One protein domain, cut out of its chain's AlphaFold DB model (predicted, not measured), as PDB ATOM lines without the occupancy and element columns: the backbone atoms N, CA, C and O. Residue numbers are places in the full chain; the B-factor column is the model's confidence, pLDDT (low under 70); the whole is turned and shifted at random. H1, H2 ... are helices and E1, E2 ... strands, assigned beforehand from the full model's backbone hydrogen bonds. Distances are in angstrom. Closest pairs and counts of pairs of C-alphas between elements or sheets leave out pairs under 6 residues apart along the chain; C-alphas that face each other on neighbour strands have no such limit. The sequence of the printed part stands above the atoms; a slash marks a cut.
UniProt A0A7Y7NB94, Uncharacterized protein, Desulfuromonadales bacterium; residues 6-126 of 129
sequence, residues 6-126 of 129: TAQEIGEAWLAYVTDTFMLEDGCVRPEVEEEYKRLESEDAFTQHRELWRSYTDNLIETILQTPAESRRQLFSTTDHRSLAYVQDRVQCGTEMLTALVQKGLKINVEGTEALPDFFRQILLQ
ATOM      1  N   THR A   6     206.344 150.162 224.250       84.94
ATOM      2  CA  THR A   6     205.094 149.565 223.783       84.94
ATOM      3  C   THR A   6     204.432 150.480 222.753       84.94
ATOM      4  O   THR A   6     204.567 151.703 222.808       84.94
ATOM      5  N   ALA A   7     203.677 149.905 221.811       86.00
ATOM      6  CA  ALA A   7     202.890 150.714 220.879       86.00
ATOM      7  C   ALA A   7     201.889 151.630 221.605       86.00
ATOM      8  O   ALA A   7     201.574 152.697 221.088       86.00
ATOM      9  N   GLN A   8     201.413 151.245 222.797       86.56
ATOM     10  CA  GLN A   8     200.517 152.076 223.599       86.56
ATOM     11  C   GLN A   8     201.214 153.350 224.091       86.56
ATOM     12  O   GLN A   8     200.702 154.437 223.852       86.56
ATOM     13  N   GLU A   9     202.395 153.233 224.706       89.75
ATOM     14  CA  GLU A   9     203.171 154.399 225.170       89.75
ATOM     15  C   GLU A   9     203.489 155.356 224.012       89.75
ATOM     16  O   GLU A   9     203.438 156.575 224.159       89.75
ATOM     17  N   ILE A  10     203.778 154.804 222.831       90.62
ATOM     18  CA  ILE A  10     204.027 155.593 221.621       90.62
ATOM     19  C   ILE A  10     202.749 156.250 221.106       90.62
ATOM     20  O   ILE A  10     202.799 157.400 220.680       90.62
ATOM     21  N   GLY A  11     201.613 155.554 221.148       90.88
ATOM     22  CA  GLY A  11     200.315 156.110 220.774       90.88
ATOM     23  C   GLY A  11     199.907 157.278 221.672       90.88
ATOM     24  O   GLY A  11     199.470 158.310 221.173       90.88
ATOM     25  N   GLU A  12     200.115 157.160 222.983       91.25
ATOM     26  CA  GLU A  12     199.863 158.245 223.940       91.25
ATOM     27  C   GLU A  12     200.775 159.454 223.673       91.25
ATOM     28  O   GLU A  12     200.298 160.588 223.590       91.25
ATOM     29  N   ALA A  13     202.073 159.216 223.448       93.56
ATOM     30  CA  ALA A  13     203.021 160.272 223.099       93.56
ATOM     31  C   ALA A  13     202.708 160.932 221.741       93.56
ATOM     32  O   ALA A  13     202.864 162.145 221.599       93.56
ATOM     33  N   TRP A  14     202.230 160.159 220.762       94.94
ATOM     34  CA  TRP A  14     201.784 160.666 219.465       94.94
ATOM     35  C   TRP A  14     200.595 161.610 219.611       94.94
ATOM     36  O   TRP A  14     200.624 162.708 219.063       94.94
ATOM     37  N   LEU A  15     199.568 161.209 220.369       94.12
ATOM     38  CA  LEU A  15     198.371 162.026 220.569       94.12
ATOM     39  C   LEU A  15     198.710 163.368 221.221       94.12
ATOM     40  O   LEU A  15     198.234 164.403 220.752       94.12
ATOM     41  N   ALA A  16     199.568 163.368 222.244       94.62
ATOM     42  CA  ALA A  16     200.065 164.602 222.848       94.62
ATOM     43  C   ALA A  16     200.819 165.460 221.816       94.62
ATOM     44  O   ALA A  16     200.499 166.629 221.621       94.62
ATOM     45  N   TYR A  17     201.753 164.849 221.080       94.88
ATOM     46  CA  TYR A  17     202.559 165.532 220.071       94.88
ATOM     47  C   TYR A  17     201.718 166.208 218.979       94.88
ATOM     48  O   TYR A  17     201.949 167.380 218.665       94.88
ATOM     49  N   VAL A  18     200.739 165.503 218.400       95.56
ATOM     50  CA  VAL A  18     199.913 166.074 217.324       95.56
ATOM     51  C   VAL A  18     198.910 167.094 217.841       95.56
ATOM     52  O   VAL A  18     198.622 168.059 217.131       95.56
ATOM     53  N   THR A  19     198.434 166.935 219.078       93.62
ATOM     54  CA  THR A  19     197.544 167.911 219.718       93.62
ATOM     55  C   THR A  19     198.260 169.237 219.939       93.62
ATOM     56  O   THR A  19     197.769 170.276 219.504       93.62
ATOM     57  N   ASP A  20     199.468 169.190 220.497       93.38
ATOM     58  CA  ASP A  20     200.263 170.382 220.806       93.38
ATOM     59  C   ASP A  20     200.865 171.053 219.558       93.38
ATOM     60  O   ASP A  20     201.314 172.203 219.606       93.38
ATOM     61  N   THR A  21     200.909 170.340 218.429       94.62
ATOM     62  CA  THR A  21     201.581 170.817 217.214       94.62
ATOM     63  C   THR A  21     200.615 171.205 216.105       94.62
ATOM     64  O   THR A  21     200.795 172.269 215.520       94.62
ATOM     65  N   PHE A  22     199.611 170.376 215.808       95.56
ATOM     66  CA  PHE A  22     198.747 170.517 214.629       95.56
ATOM     67  C   PHE A  22     197.288 170.802 214.988       95.56
ATOM     68  O   PHE A  22     196.655 171.640 214.345       95.56
ATOM     69  N   MET A  23     196.754 170.137 216.017       92.56
ATOM     70  CA  MET A  23     195.329 170.183 216.385       92.56
ATOM     71  C   MET A  23     195.006 171.337 217.350       92.56
ATOM     72  O   MET A  23     194.194 171.196 218.260       92.56
ATOM     73  N   LEU A  24     195.650 172.487 217.151       90.69
ATOM     74  CA  LEU A  24     195.373 173.714 217.899       90.69
ATOM     75  C   LEU A  24     194.069 174.360 217.416       90.69
ATOM     76  O   LEU A  24     193.717 174.207 216.250       90.69
ATOM     77  N   GLU A  25     193.407 175.154 218.263       88.19
ATOM     78  CA  GLU A  25     192.144 175.847 217.928       88.19
ATOM     79  C   GLU A  25     192.222 176.669 216.629       88.19
ATOM     80  O   GLU A  25     191.272 176.703 215.852       88.19
ATOM     81  N   ASP A  26     193.373 177.293 216.364       87.69
ATOM     82  CA  ASP A  26     193.628 178.048 215.131       87.69
ATOM     83  C   ASP A  26     194.277 177.202 214.016       87.69
ATOM     84  O   ASP A  26     194.530 177.717 212.929       87.69
ATOM     85  N   GLY A  27     194.580 175.932 214.289       91.62
ATOM     86  CA  GLY A  27     195.239 174.970 213.407       91.62
ATOM     87  C   GLY A  27     194.257 174.044 212.689       91.62
ATOM     88  O   GLY A  27     193.295 174.492 212.067       91.62
ATOM     89  N   CYS A  28     194.520 172.738 212.741       92.94
ATOM     90  CA  CYS A  28     193.800 171.745 211.939       92.94
ATOM     91  C   CYS A  28     192.385 171.424 212.450       92.94
ATOM     92  O   CYS A  28     191.594 170.875 211.696       92.94
ATOM     93  N   VAL A  29     192.036 171.775 213.693       91.94
ATOM     94  CA  VAL A  29     190.678 171.558 214.247       91.94
ATOM     95  C   VAL A  29     189.736 172.739 214.006       91.94
ATOM     96  O   VAL A  29     188.637 172.798 214.554       91.94
ATOM     97  N   ARG A  30     190.152 173.717 213.193       93.94
ATOM     98  CA  ARG A  30     189.266 174.798 212.761       93.94
ATOM     99  C   ARG A  30     188.047 174.208 212.039       93.94
ATOM    100  O   ARG A  30     188.240 173.359 211.168       93.94
ATOM    101  N   PRO A  31     186.823 174.716 212.282       94.81
ATOM    102  CA  PRO A  31     185.619 174.193 211.632       94.81
ATOM    103  C   PRO A  31     185.721 174.132 210.101       94.81
ATOM    104  O   PRO A  31     185.388 173.121 209.498       94.81
ATOM    105  N   GLU A  32     186.274 175.175 209.480       95.44
ATOM    106  CA  GLU A  32     186.470 175.252 208.023       95.44
ATOM    107  C   GLU A  32     187.449 174.189 207.495       95.44
ATOM    108  O   GLU A  32     187.312 173.723 206.367       95.44
ATOM    109  N   VAL A  33     188.445 173.804 208.302       96.19
ATOM    110  CA  VAL A  33     189.423 172.766 207.949       96.19
ATOM    111  C   VAL A  33     188.780 171.390 208.066       96.19
ATOM    112  O   VAL A  33     188.908 170.585 207.148       96.19
ATOM    113  N   GLU A  34     188.021 171.140 209.136       94.50
ATOM    114  CA  GLU A  34     187.299 169.876 209.303       94.50
ATOM    115  C   GLU A  34     186.234 169.661 208.220       94.50
ATOM    116  O   GLU A  34     186.046 168.541 207.742       94.50
ATOM    117  N   GLU A  35     185.511 170.718 207.846       95.50
ATOM    118  CA  GLU A  35     184.536 170.683 206.755       95.50
ATOM    119  C   GLU A  35     185.214 170.389 205.415       95.50
ATOM    120  O   GLU A  35     184.744 169.528 204.668       95.50
ATOM    121  N   GLU A  36     186.345 171.040 205.133       95.50
ATOM    122  CA  GLU A  36     187.122 170.790 203.920       95.50
ATOM    123  C   GLU A  36     187.716 169.377 203.902       95.50
ATOM    124  O   GLU A  36     187.652 168.710 202.871       95.50
ATOM    125  N   TYR A  37     188.226 168.876 205.030       94.56
ATOM    126  CA  TYR A  37     188.719 167.502 205.146       94.56
ATOM    127  C   TYR A  37     187.610 166.490 204.835       94.56
ATOM    128  O   TYR A  37     187.790 165.638 203.969       94.56
ATOM    129  N   LYS A  38     186.426 166.631 205.450       93.75
ATOM    130  CA  LYS A  38     185.259 165.771 205.166       93.75
ATOM    131  C   LYS A  38     184.830 165.851 203.703       93.75
ATOM    132  O   LYS A  38     184.469 164.838 203.104       93.75
ATOM    133  N   ARG A  39     184.866 167.052 203.116       93.88
ATOM    134  CA  ARG A  39     184.557 167.265 201.699       93.88
ATOM    135  C   ARG A  39     185.537 166.496 200.817       93.88
ATOM    136  O   ARG A  39     185.087 165.748 199.956       93.88
ATOM    137  N   LEU A  40     186.840 166.646 201.055       90.81
ATOM    138  CA  LEU A  40     187.893 165.951 200.316       90.81
ATOM    139  C   LEU A  40     187.794 164.431 200.479       90.81
ATOM    140  O   LEU A  40     187.854 163.726 199.481       90.81
ATOM    141  N   GLU A  41     187.578 163.931 201.696       89.50
ATOM    142  CA  GLU A  41     187.444 162.497 201.992       89.50
ATOM    143  C   GLU A  41     186.260 161.848 201.259       89.50
ATOM    144  O   GLU A  41     186.326 160.679 200.880       89.50
ATOM    145  N   SER A  42     185.197 162.615 201.003       90.00
ATOM    146  CA  SER A  42     184.038 162.155 200.230       90.00
ATOM    147  C   SER A  42     184.253 162.129 198.709       90.00
ATOM    148  O   SER A  42     183.400 161.617 197.985       90.00
ATOM    149  N   GLU A  43     185.358 162.687 198.201       90.00
ATOM    150  CA  GLU A  43     185.668 162.680 196.772       90.00
ATOM    151  C   GLU A  43     186.305 161.347 196.351       90.00
ATOM    152  O   GLU A  43     187.350 160.952 196.863       90.00
ATOM    153  N   ASP A  44     185.777 160.713 195.300       84.56
ATOM    154  CA  ASP A  44     186.382 159.504 194.708       84.56
ATOM    155  C   ASP A  44     187.839 159.726 194.241       84.56
ATOM    156  O   ASP A  44     188.629 158.789 194.117       84.56
ATOM    157  N   ALA A  45     188.209 160.984 193.975       87.31
ATOM    158  CA  ALA A  45     189.544 161.393 193.552       87.31
ATOM    159  C   ALA A  45     190.502 161.697 194.718       87.31
ATOM    160  O   ALA A  45     191.643 162.089 194.465       87.31
ATOM    161  N   PHE A  46     190.089 161.520 195.979       85.62
ATOM    162  CA  PHE A  46     190.873 161.961 197.133       85.62
ATOM    163  C   PHE A  46     192.290 161.382 197.151       85.62
ATOM    164  O   PHE A  46     193.259 162.118 197.319       85.62
ATOM    165  N   THR A  47     192.442 160.090 196.855       84.50
ATOM    166  CA  THR A  47     193.758 159.437 196.761       84.50
ATOM    167  C   THR A  47     194.649 160.066 195.685       84.50
ATOM    168  O   THR A  47     195.846 160.245 195.896       84.50
ATOM    169  N   GLN A  48     194.082 160.450 194.538       86.81
ATOM    170  CA  GLN A  48     194.838 161.133 193.482       86.81
ATOM    171  C   GLN A  48     195.239 162.542 193.927       86.81
ATOM    172  O   GLN A  48     196.366 162.978 193.696       86.81
ATOM    173  N   HIS A  49     194.334 163.244 194.610       88.38
ATOM    174  CA  HIS A  49     194.601 164.557 195.181       88.38
ATOM    175  C   HIS A  49     195.696 164.512 196.258       88.38
ATOM    176  O   HIS A  49     196.564 165.385 196.254       88.38
ATOM    177  N   ARG A  50     195.734 163.477 197.108       88.31
ATOM    178  CA  ARG A  50     196.819 163.262 198.083       88.31
ATOM    179  C   ARG A  50     198.185 163.198 197.404       88.31
ATOM    180  O   ARG A  50     199.118 163.853 197.861       88.31
ATOM    181  N   GLU A  51     198.304 162.458 196.302       88.94
ATOM    182  CA  GLU A  51     199.568 162.358 195.562       88.94
ATOM    183  C   GLU A  51     199.973 163.702 194.947       88.94
ATOM    184  O   GLU A  51     201.118 164.129 195.079       88.94
ATOM    185  N   LEU A  52     199.021 164.406 194.326       90.44
ATOM    186  CA  LEU A  52     199.273 165.711 193.709       90.44
ATOM    187  C   LEU A  52     199.761 166.753 194.721       90.44
ATOM    188  O   LEU A  52     200.609 167.583 194.391       90.44
ATOM    189  N   TRP A  53     199.239 166.709 195.946       91.81
ATOM    190  CA  TRP A  53     199.584 167.650 197.009       91.81
ATOM    191  C   TRP A  53     200.738 167.178 197.896       91.81
ATOM    192  O   TRP A  53     201.227 167.975 198.690       91.81
ATOM    193  N   ARG A  54     201.232 165.942 197.737       91.31
ATOM    194  CA  ARG A  54     202.229 165.315 198.623       91.31
ATOM    195  C   ARG A  54     203.404 166.231 198.942       91.31
ATOM    196  O   ARG A  54     203.616 166.560 200.100       91.31
ATOM    197  N   SER A  55     204.124 166.688 197.917       93.56
ATOM    198  CA  SER A  55     205.315 167.529 198.106       93.56
ATOM    199  C   SER A  55     204.987 168.840 198.825       93.56
ATOM    200  O   SER A  55     205.736 169.289 199.688       93.56
ATOM    201  N   TYR A  56     203.846 169.455 198.508       95.00
ATOM    202  CA  TYR A  56     203.420 170.681 199.174       95.00
ATOM    203  C   TYR A  56     203.078 170.427 200.648       95.00
ATOM    204  O   TYR A  56     203.573 171.134 201.524       95.00
ATOM    205  N   THR A  57     202.296 169.383 200.928       95.44
ATOM    206  CA  THR A  57     201.906 168.988 202.285       95.44
ATOM    207  C   THR A  57     203.119 168.606 203.129       95.44
ATOM    208  O   THR A  57     203.221 169.047 204.269       95.44
ATOM    209  N   ASP A  58     204.070 167.854 202.571       95.25
ATOM    210  CA  ASP A  58     205.307 167.477 203.258       95.25
ATOM    211  C   ASP A  58     206.112 168.730 203.642       95.25
ATOM    212  O   ASP A  58     206.503 168.890 204.797       95.25
ATOM    213  N   ASN A  59     206.281 169.680 202.713       96.50
ATOM    214  CA  ASN A  59     206.958 170.950 202.994       96.50
ATOM    215  C   ASN A  59     206.224 171.790 204.051       96.50
ATOM    216  O   ASN A  59     206.863 172.437 204.885       96.50
ATOM    217  N   LEU A  60     204.889 171.794 204.034       97.06
ATOM    218  CA  LEU A  60     204.090 172.501 205.029       97.06
ATOM    219  C   LEU A  60     204.236 171.866 206.418       97.06
ATOM    220  O   LEU A  60     204.421 172.591 207.393       97.06
ATOM    221  N   ILE A  61     204.230 170.534 206.515       96.88
ATOM    222  CA  ILE A  61     204.491 169.811 207.767       96.88
ATOM    223  C   ILE A  61     205.870 170.184 208.310       96.88
ATOM    224  O   ILE A  61     205.970 170.598 209.462       96.88
ATOM    225  N   GLU A  62     206.919 170.122 207.489       97.00
ATOM    226  CA  GLU A  62     208.269 170.539 207.896       97.00
ATOM    227  C   GLU A  62     208.294 171.980 208.403       97.00
ATOM    228  O   GLU A  62     208.885 172.267 209.443       97.00
ATOM    229  N   THR A  63     207.605 172.880 207.698       97.44
ATOM    230  CA  THR A  63     207.504 174.291 208.082       97.44
ATOM    231  C   THR A  63     206.834 174.440 209.447       97.44
ATOM    232  O   THR A  63     207.345 175.163 210.302       97.44
ATOM    233  N   ILE A  64     205.731 173.729 209.700       96.69
ATOM    234  CA  ILE A  64     205.036 173.736 210.997       96.69
ATOM    235  C   ILE A  64     205.953 173.207 212.108       96.69
ATOM    236  O   ILE A  64     206.045 173.821 213.173       96.69
ATOM    237  N   LEU A  65     206.662 172.103 211.857       95.81
ATOM    238  CA  LEU A  65     207.563 171.481 212.830       95.81
ATOM    239  C   LEU A  65     208.751 172.381 213.190       95.81
ATOM    240  O   LEU A  65     209.123 172.458 214.361       95.81
ATOM    241  N   GLN A  66     209.310 173.091 212.207       95.88
ATOM    242  CA  GLN A  66     210.411 174.043 212.393       95.88
ATOM    243  C   GLN A  66     209.953 175.380 212.989       95.88
ATOM    244  O   GLN A  66     210.769 176.120 213.542       95.88
ATOM    245  N   THR A  67     208.661 175.703 212.892       96.06
ATOM    246  CA  THR A  67     208.107 176.934 213.455       96.06
ATOM    247  C   THR A  67     208.030 176.823 214.984       96.06
ATOM    248  O   THR A  67     207.428 175.868 215.492       96.06
ATOM    249  N   PRO A  68     208.587 177.795 215.737       94.06
ATOM    250  CA  PRO A  68     208.463 177.844 217.193       94.06
ATOM    251  C   PRO A  68     207.000 177.848 217.643       94.06
ATOM    252  O   PRO A  68     206.152 178.453 216.981       94.06
ATOM    253  N   ALA A  69     206.695 177.200 218.771       90.94
ATOM    254  CA  ALA A  69     205.321 177.006 219.244       90.94
ATOM    255  C   ALA A  69     204.541 178.329 219.363       90.94
ATOM    256  O   ALA A  69     203.390 178.415 218.941       90.94
ATOM    257  N   GLU A  70     205.199 179.387 219.836       91.25
ATOM    258  CA  GLU A  70     204.654 180.739 219.967       91.25
ATOM    259  C   GLU A  70     204.272 181.393 218.628       91.25
ATOM    260  O   GLU A  70     203.420 182.279 218.595       91.25
ATOM    261  N   SER A  71     204.874 180.949 217.522       94.38
ATOM    262  CA  SER A  71     204.659 181.490 216.173       94.38
ATOM    263  C   SER A  71     203.749 180.611 215.307       94.38
ATOM    264  O   SER A  71     203.227 181.082 214.294       94.38
ATOM    265  N   ARG A  72     203.494 179.354 215.703       93.12
ATOM    266  CA  ARG A  72     202.637 178.420 214.945       93.12
ATOM    267  C   ARG A  72     201.226 178.954 214.746       93.12
ATOM    268  O   ARG A  72     200.664 178.799 213.668       93.12
ATOM    269  N   ARG A  73     200.681 179.655 215.745       90.94
ATOM    270  CA  ARG A  73     199.360 180.293 215.651       90.94
ATOM    271  C   ARG A  73     199.261 181.239 214.450       90.94
ATOM    272  O   ARG A  73     198.289 181.194 213.702       90.94
ATOM    273  N   GLN A  74     200.284 182.072 214.246       93.44
ATOM    274  CA  GLN A  74     200.327 182.991 213.112       93.44
ATOM    275  C   GLN A  74     200.421 182.221 211.791       93.44
ATOM    276  O   GLN A  74     199.656 182.514 210.872       93.44
ATOM    277  N   LEU A  75     201.293 181.209 211.713       95.81
ATOM    278  CA  LEU A  75     201.412 180.355 210.529       95.81
ATOM    279  C   LEU A  75     200.056 179.747 210.145       95.81
ATOM    280  O   LEU A  75     199.603 179.929 209.012       95.81
ATOM    281  N   PHE A  76     199.365 179.115 211.095       95.81
ATOM    282  CA  PHE A  76     198.057 178.511 210.854       95.81
ATOM    283  C   PHE A  76     196.996 179.523 210.421       95.81
ATOM    284  O   PHE A  76     196.246 179.252 209.487       95.81
ATOM    285  N   SER A  77     196.975 180.717 211.021       91.31
ATOM    286  CA  SER A  77     196.018 181.768 210.644       91.31
ATOM    287  C   SER A  77     196.175 182.250 209.195       91.31
ATOM    288  O   SER A  77     195.210 182.713 208.590       91.31
ATOM    289  N   THR A  78     197.382 182.132 208.634       94.31
ATOM    290  CA  THR A  78     197.698 182.549 207.256       94.31
ATOM    291  C   THR A  78     197.663 181.410 206.244       94.31
ATOM    292  O   THR A  78     197.680 181.665 205.041       94.31
ATOM    293  N   THR A  79     197.614 180.165 206.717       96.44
ATOM    294  CA  THR A  79     197.526 178.982 205.863       96.44
ATOM    295  C   THR A  79     196.066 178.741 205.495       96.44
ATOM    296  O   THR A  79     195.170 178.848 206.337       96.44
ATOM    297  N   ASP A  80     195.808 178.439 204.225       95.50
ATOM    298  CA  ASP A  80     194.456 178.158 203.763       95.50
ATOM    299  C   ASP A  80     193.928 176.834 204.337       95.50
ATOM    300  O   ASP A  80     194.681 175.912 204.661       95.50
ATOM    301  N   HIS A  81     192.604 176.740 204.461       95.38
ATOM    302  CA  HIS A  81     191.965 175.593 205.098       95.38
ATOM    303  C   HIS A  81     192.180 174.285 204.327       95.38
ATOM    304  O   HIS A  81     192.248 173.230 204.950       95.38
ATOM    305  N   ARG A  82     192.353 174.331 202.998       95.12
ATOM    306  CA  ARG A  82     192.578 173.133 202.179       95.12
ATOM    307  C   ARG A  82     193.963 172.549 202.399       95.12
ATOM    308  O   ARG A  82     194.100 171.339 202.558       95.12
ATOM    309  N   SER A  83     194.979 173.397 202.467       95.94
ATOM    310  CA  SER A  83     196.331 172.985 202.832       95.94
ATOM    311  C   SER A  83     196.368 172.357 204.227       95.94
ATOM    312  O   SER A  83     196.946 171.284 204.403       95.94
ATOM    313  N   LEU A  84     195.691 172.967 205.209       96.81
ATOM    314  CA  LEU A  84     195.574 172.395 206.554       96.81
ATOM    315  C   LEU A  84     194.757 171.098 206.582       96.81
ATOM    316  O   LEU A  84     195.090 170.209 207.359       96.81
ATOM    317  N   ALA A  85     193.763 170.932 205.709       95.94
ATOM    318  CA  ALA A  85     193.001 169.687 205.604       95.94
ATOM    319  C   ALA A  85     193.880 168.520 205.122       95.94
ATOM    320  O   ALA A  85     193.763 167.408 205.634       95.94
ATOM    321  N   TYR A  86     194.830 168.755 204.209       95.38
ATOM    322  CA  TYR A  86     195.818 167.727 203.856       95.38
ATOM    323  C   TYR A  86     196.824 167.454 204.979       95.38
ATOM    324  O   TYR A  86     197.299 166.330 205.105       95.38
ATOM    325  N   VAL A  87     197.157 168.440 205.816       96.06
ATOM    326  CA  VAL A  87     197.960 168.188 207.025       96.06
ATOM    327  C   VAL A  87     197.170 167.333 208.021       96.06
ATOM    328  O   VAL A  87     197.708 166.355 208.542       96.06
ATOM    329  N   GLN A  88     195.887 167.641 208.226       95.38
ATOM    330  CA  GLN A  88     194.970 166.846 209.045       95.38
ATOM    331  C   GLN A  88     194.875 165.399 208.540       95.38
ATOM    332  O   GLN A  88     194.963 164.474 209.344       95.38
ATOM    333  N   ASP A  89     194.794 165.191 207.223       94.00
ATOM    334  CA  ASP A  89     194.827 163.862 206.598       94.00
ATOM    335  C   ASP A  89     196.077 163.058 206.995       94.00
ATOM    336  O   ASP A  89     195.980 161.888 207.369       94.00
ATOM    337  N   ARG A  90     197.261 163.689 206.997       94.19
ATOM    338  CA  ARG A  90     198.518 163.032 207.406       94.19
ATOM    339  C   ARG A  90     198.530 162.682 208.892       94.19
ATOM    340  O   ARG A  90     198.986 161.596 209.256       94.19
ATOM    341  N   VAL A  91     197.992 163.559 209.740       95.00
ATOM    342  CA  VAL A  91     197.815 163.283 211.176       95.00
ATOM    343  C   VAL A  91     196.857 162.105 211.388       95.00
ATOM    344  O   VAL A  91     197.150 161.205 212.177       95.00
ATOM    345  N   GLN A  92     195.744 162.057 210.658       93.06
ATOM    346  CA  GLN A  92     194.767 160.975 210.763       93.06
ATOM    347  C   GLN A  92     195.371 159.633 210.324       93.06
ATOM    348  O   GLN A  92     195.309 158.657 211.071       93.06
ATOM    349  N   CYS A  93     196.064 159.599 209.183       91.56
ATOM    350  CA  CYS A  93     196.731 158.390 208.693       91.56
ATOM    351  C   CYS A  93     197.788 157.863 209.677       91.56
ATOM    352  O   CYS A  93     197.861 156.659 209.933       91.56
ATOM    353  N   GLY A  94     198.589 158.756 210.271       92.38
ATOM    354  CA  GLY A  94     199.553 158.379 211.307       92.38
ATOM    355  C   GLY A  94     198.880 157.801 212.556       92.38
ATOM    356  O   GLY A  94     199.325 156.784 213.096       92.38
ATOM    357  N   THR A  95     197.758 158.397 212.967       93.44
ATOM    358  CA  THR A  95     196.952 157.939 214.110       93.44
ATOM    359  C   THR A  95     196.368 156.546 213.869       93.44
ATOM    360  O   THR A  95     196.445 155.678 214.744       93.44
ATOM    361  N   GLU A  96     195.824 156.294 212.680       92.88
ATOM    362  CA  GLU A  96     195.277 154.990 212.290       92.88
ATOM    363  C   GLU A  96     196.357 153.911 212.233       92.88
ATOM    364  O   GLU A  96     196.169 152.813 212.768       92.88
ATOM    365  N   MET A  97     197.521 154.234 211.659       91.31
ATOM    366  CA  MET A  97     198.665 153.328 211.622       91.31
ATOM    367  C   MET A  97     199.085 152.917 213.039       91.31
ATOM    368  O   MET A  97     199.203 151.723 213.323       91.31
ATOM    369  N   LEU A  98     199.274 153.881 213.946       91.44
ATOM    370  CA  LEU A  98     199.660 153.599 215.331       91.44
ATOM    371  C   LEU A  98     198.579 152.811 216.077       91.44
ATOM    372  O   LEU A  98     198.897 151.838 216.761       91.44
ATOM    373  N   THR A  99     197.304 153.152 215.884       90.75
ATOM    374  CA  THR A  99     196.174 152.408 216.460       90.75
ATOM    375  C   THR A  99     196.188 150.944 216.015       90.75
ATOM    376  O   THR A  99     196.036 150.040 216.841       90.75
ATOM    377  N   ALA A 100     196.449 150.677 214.733       90.62
ATOM    378  CA  ALA A 100     196.561 149.317 214.215       90.62
ATOM    379  C   ALA A 100     197.751 148.548 214.824       90.62
ATOM    380  O   ALA A 100     197.653 147.339 215.050       90.62
ATOM    381  N   LEU A 101     198.871 149.220 215.115       88.31
ATOM    382  CA  LEU A 101     200.018 148.609 215.801       88.31
ATOM    383  C   LEU A 101     199.700 148.278 217.268       88.31
ATOM    384  O   LEU A 101     200.063 147.194 217.734       88.31
ATOM    385  N   VAL A 102     198.980 149.165 217.966       88.56
ATOM    386  CA  VAL A 102     198.490 148.943 219.339       88.56
ATOM    387  C   VAL A 102     197.572 147.727 219.395       88.56
ATOM    388  O   VAL A 102     197.789 146.831 220.208       88.56
ATOM    389  N   GLN A 103     196.591 147.641 218.492       89.94
ATOM    390  CA  GLN A 103     195.652 146.514 218.430       89.94
ATOM    391  C   GLN A 103     196.350 145.170 218.175       89.94
ATOM    392  O   GLN A 103     195.907 144.135 218.669       89.94
ATOM    393  N   LYS A 104     197.463 145.178 217.432       87.75
ATOM    394  CA  LYS A 104     198.296 143.991 217.185       87.75
ATOM    395  C   LYS A 104     199.248 143.660 218.342       87.75
ATOM    396  O   LYS A 104     199.958 142.660 218.259       87.75
ATOM    397  N   GLY A 105     199.295 144.479 219.397       82.56
ATOM    398  CA  GLY A 105     200.179 144.286 220.549       82.56
ATOM    399  C   GLY A 105     201.666 144.359 220.193       82.56
ATOM    400  O   GLY A 105     202.489 143.697 220.828       82.56
ATOM    401  N   LEU A 106     202.017 145.107 219.142       83.12
ATOM    402  CA  LEU A 106     203.392 145.180 218.659       83.12
ATOM    403  C   LEU A 106     204.253 146.076 219.556       83.12
ATOM    404  O   LEU A 106     203.788 147.040 220.164       83.12
ATOM    405  N   LYS A 107     205.543 145.749 219.618       82.44
ATOM    406  CA  LYS A 107     206.567 146.627 220.188       82.44
ATOM    407  C   LYS A 107     207.215 147.411 219.062       82.44
ATOM    408  O   LYS A 107     207.463 146.851 217.994       82.44
ATOM    409  N   ILE A 108     207.505 148.677 219.316       81.44
ATOM    410  CA  ILE A 108     208.179 149.543 218.354       81.44
ATOM    411  C   ILE A 108     209.530 149.903 218.965       81.44
ATOM    412  O   ILE A 108     209.629 150.345 220.112       81.44
ATOM    413  N   ASN A 109     210.588 149.668 218.198       78.19
ATOM    414  CA  ASN A 109     211.942 149.980 218.625       78.19
ATOM    415  C   ASN A 109     212.204 151.460 218.357       78.19
ATOM    416  O   ASN A 109     212.559 151.835 217.243       78.19
ATOM    417  N   VAL A 110     212.016 152.287 219.381       77.56
ATOM    418  CA  VAL A 110     212.429 153.692 219.384       77.56
ATOM    419  C   VAL A 110     213.638 153.812 220.307       77.56
ATOM    420  O   VAL A 110     213.686 153.180 221.360       77.56
ATOM    421  N   GLU A 111     214.656 154.582 219.926       76.94
ATOM    422  CA  GLU A 111     215.886 154.749 220.714       76.94
ATOM    423  C   GLU A 111     215.696 155.693 221.921       76.94
ATOM    424  O   GLU A 111     216.489 156.597 222.158       76.94
ATOM    425  N   GLY A 112     214.644 155.470 222.713       74.00
ATOM    426  CA  GLY A 112     214.270 156.314 223.848       74.00
ATOM    427  C   GLY A 112     213.393 157.512 223.468       74.00
ATOM    428  O   GLY A 112     213.077 157.745 222.304       74.00
ATOM    429  N   THR A 113     212.977 158.280 224.478       80.56
ATOM    430  CA  THR A 113     212.009 159.382 224.320       80.56
ATOM    431  C   THR A 113     212.526 160.531 223.457       80.56
ATOM    432  O   THR A 113     211.733 161.224 222.829       80.56
ATOM    433  N   GLU A 114     213.844 160.723 223.387       83.88
ATOM    434  CA  GLU A 114     214.486 161.773 222.583       83.88
ATOM    435  C   GLU A 114     214.324 161.545 221.073       83.88
ATOM    436  O   GLU A 114     214.313 162.505 220.310       83.88
ATOM    437  N   ALA A 115     214.135 160.294 220.643       86.75
ATOM    438  CA  ALA A 115     213.931 159.939 219.240       86.75
ATOM    439  C   ALA A 115     212.456 160.025 218.795       86.75
ATOM    440  O   ALA A 115     212.162 159.867 217.609       86.75
ATOM    441  N   LEU A 116     211.517 160.270 219.721       90.06
ATOM    442  CA  LEU A 116     210.083 160.328 219.408       90.06
ATOM    443  C   LEU A 116     209.719 161.443 218.415       90.06
ATOM    444  O   LEU A 116     208.973 161.143 217.484       90.06
ATOM    445  N   PRO A 117     210.230 162.687 218.527       91.12
ATOM    446  CA  PRO A 117     209.886 163.741 217.571       91.12
ATOM    447  C   PRO A 117     210.283 163.391 216.132       91.12
ATOM    448  O   PRO A 117     209.482 163.572 215.216       91.12
ATOM    449  N   ASP A 118     211.478 162.831 215.933       90.75
ATOM    450  CA  ASP A 118     211.946 162.407 214.610       90.75
ATOM    451  C   ASP A 118     211.153 161.209 214.082       90.75
ATOM    452  O   ASP A 118     210.816 161.161 212.898       90.75
ATOM    453  N   PHE A 119     210.798 160.266 214.957       91.38
ATOM    454  CA  PHE A 119     209.921 159.151 214.613       91.38
ATOM    455  C   PHE A 119     208.526 159.635 214.182       91.38
ATOM    456  O   PHE A 119     208.024 159.218 213.142       91.38
ATOM    457  N   PHE A 120     207.911 160.566 214.916       94.31
ATOM    458  CA  PHE A 120     206.606 161.137 214.568       94.31
ATOM    459  C   PHE A 120     206.654 161.970 213.292       94.31
ATOM    460  O   PHE A 120     205.765 161.854 212.449       94.31
ATOM    461  N   ARG A 121     207.724 162.743 213.095       94.50
ATOM    462  CA  ARG A 121     207.998 163.418 211.826       94.50
ATOM    463  C   ARG A 121     208.057 162.411 210.678       94.50
ATOM    464  O   ARG A 121     207.439 162.640 209.645       94.50
ATOM    465  N   GLN A 122     208.739 161.278 210.849       91.62
ATOM    466  CA  GLN A 122     208.759 160.227 209.829       91.62
ATOM    467  C   GLN A 122     207.372 159.635 209.578       91.62
ATOM    468  O   GLN A 122     207.033 159.439 208.421       91.62
ATOM    469  N   ILE A 123     206.548 159.406 210.604       92.31
ATOM    470  CA  ILE A 123     205.157 158.955 210.420       92.31
ATOM    471  C   ILE A 123     204.364 159.952 209.573       92.31
ATOM    472  O   ILE A 123     203.677 159.558 208.635       92.31
ATOM    473  N   LEU A 124     204.483 161.243 209.885       93.88
ATOM    474  CA  LEU A 124     203.791 162.295 209.152       93.88
ATOM    475  C   LEU A 124     204.251 162.370 207.699       93.88
ATOM    476  O   LEU A 124     203.417 162.582 206.829       93.88
ATOM    477  N   LEU A 125     205.543 162.167 207.430       90.50
ATOM    478  CA  LEU A 125     206.161 162.321 206.109       90.50
ATOM    479  C   LEU A 125     206.225 161.028 205.282       90.50
ATOM    480  O   LEU A 125     206.443 161.100 204.074       90.50
ATOM    481  N   GLN A 126     206.023 159.851 205.878       74.44
ATOM    482  CA  GLN A 126     206.150 158.586 205.158       74.44
ATOM    483  C   GLN A 126     204.938 158.245 204.287       74.44
ATOM    484  O   GLN A 126     203.777 158.469 204.624       74.44
TER     485      GLN A 126
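What this domain is: This is residues 6 to 126 of the 129 residues of an uncharacterized protein of Desulfuromonadales bacterium (UniProt A0A7Y7NB94). One long helix, H5, runs through the middle and four other helices pack on it: H1 runs beside it in the opposite direction, and H2 and H3 cross its first part on opposite sides. H6 crosses H1 and reaches H5 with residues 123 to 125, while H4 sits at the outside, near H3, and touches no helix. You have 121 printed residues with six named helices and one short strand, in the order H1 H2 H3 H4 H5 E1 H6; the class is mostly helix, and E1 pairs with no named strand. The whole is compact and rounded, with a radius of gyration of the C-alphas of 14.5 A and spans of 37 by 36 by 24 A.

How they stand to each other: Start at H1, residues 7 to 21: it touches the hub H5, residues 81 to 103, at a shallow tilt of 15 degrees, opposite ways, and the closest C-alphas are those of Ala 7 and Val 102, 5.0 A apart. Next look at H2, residues 31 to 41, which touches residues 81 to 89 of H5, closest at the C-alphas of Val 33 and His 81, 4.8 A, with a steep tilt of 69 degrees, only just short of perpendicular. H3, residues 46 to 66, has a kink of 63 degrees near residue 53; it touches residues 83 to 87 of H5, about perpendicular at 88 degrees, closest at the C-alphas of Thr 57 and Val 87, 6.2 A. H4, residues 69 to 78, is close to H3 but not clearly touching, with the C-alphas of Ile 64 and Arg 72 closest at 6.6 A. At H6, residues 113 to 125, you find that residues 116 to 120 touch H1, closest at the C-alphas of Trp 14 and Phe 120, 6.9 A. H6 also touches H5, closest at the C-alphas of Arg 90 and Leu 124, 5.6 A. In H1, H2 and H5 every O i to N i+4 pair is within hydrogen-bond range; the figures are 15 of 17 in H3, 4 of 6 in H4 and 7 of 9 in H6.

Where its parts are: Find C-alpha 7 at (202.890, 150.714, 220.879); from there H1 runs 20.5 A to C-alpha 21. H2 is 15.3 A long, H3 27.6 A and H4 15.2 A. H5 runs 32.2 A from C-alpha 81 at (191.965, 175.593, 205.098) to C-alpha 103. E1, residues 107 to 109, is 6.5 A long, and H6 runs 19.4 A to C-alpha 125 at (206.161, 162.321, 206.109).

The domain as a whole: Look for the C-alphas of Thr 78 and Gly 105, the two farthest apart, at 40.6 A. The printed part has no cut and no long link. Its mean pLDDT is 91.4, and no printed residue is under 70.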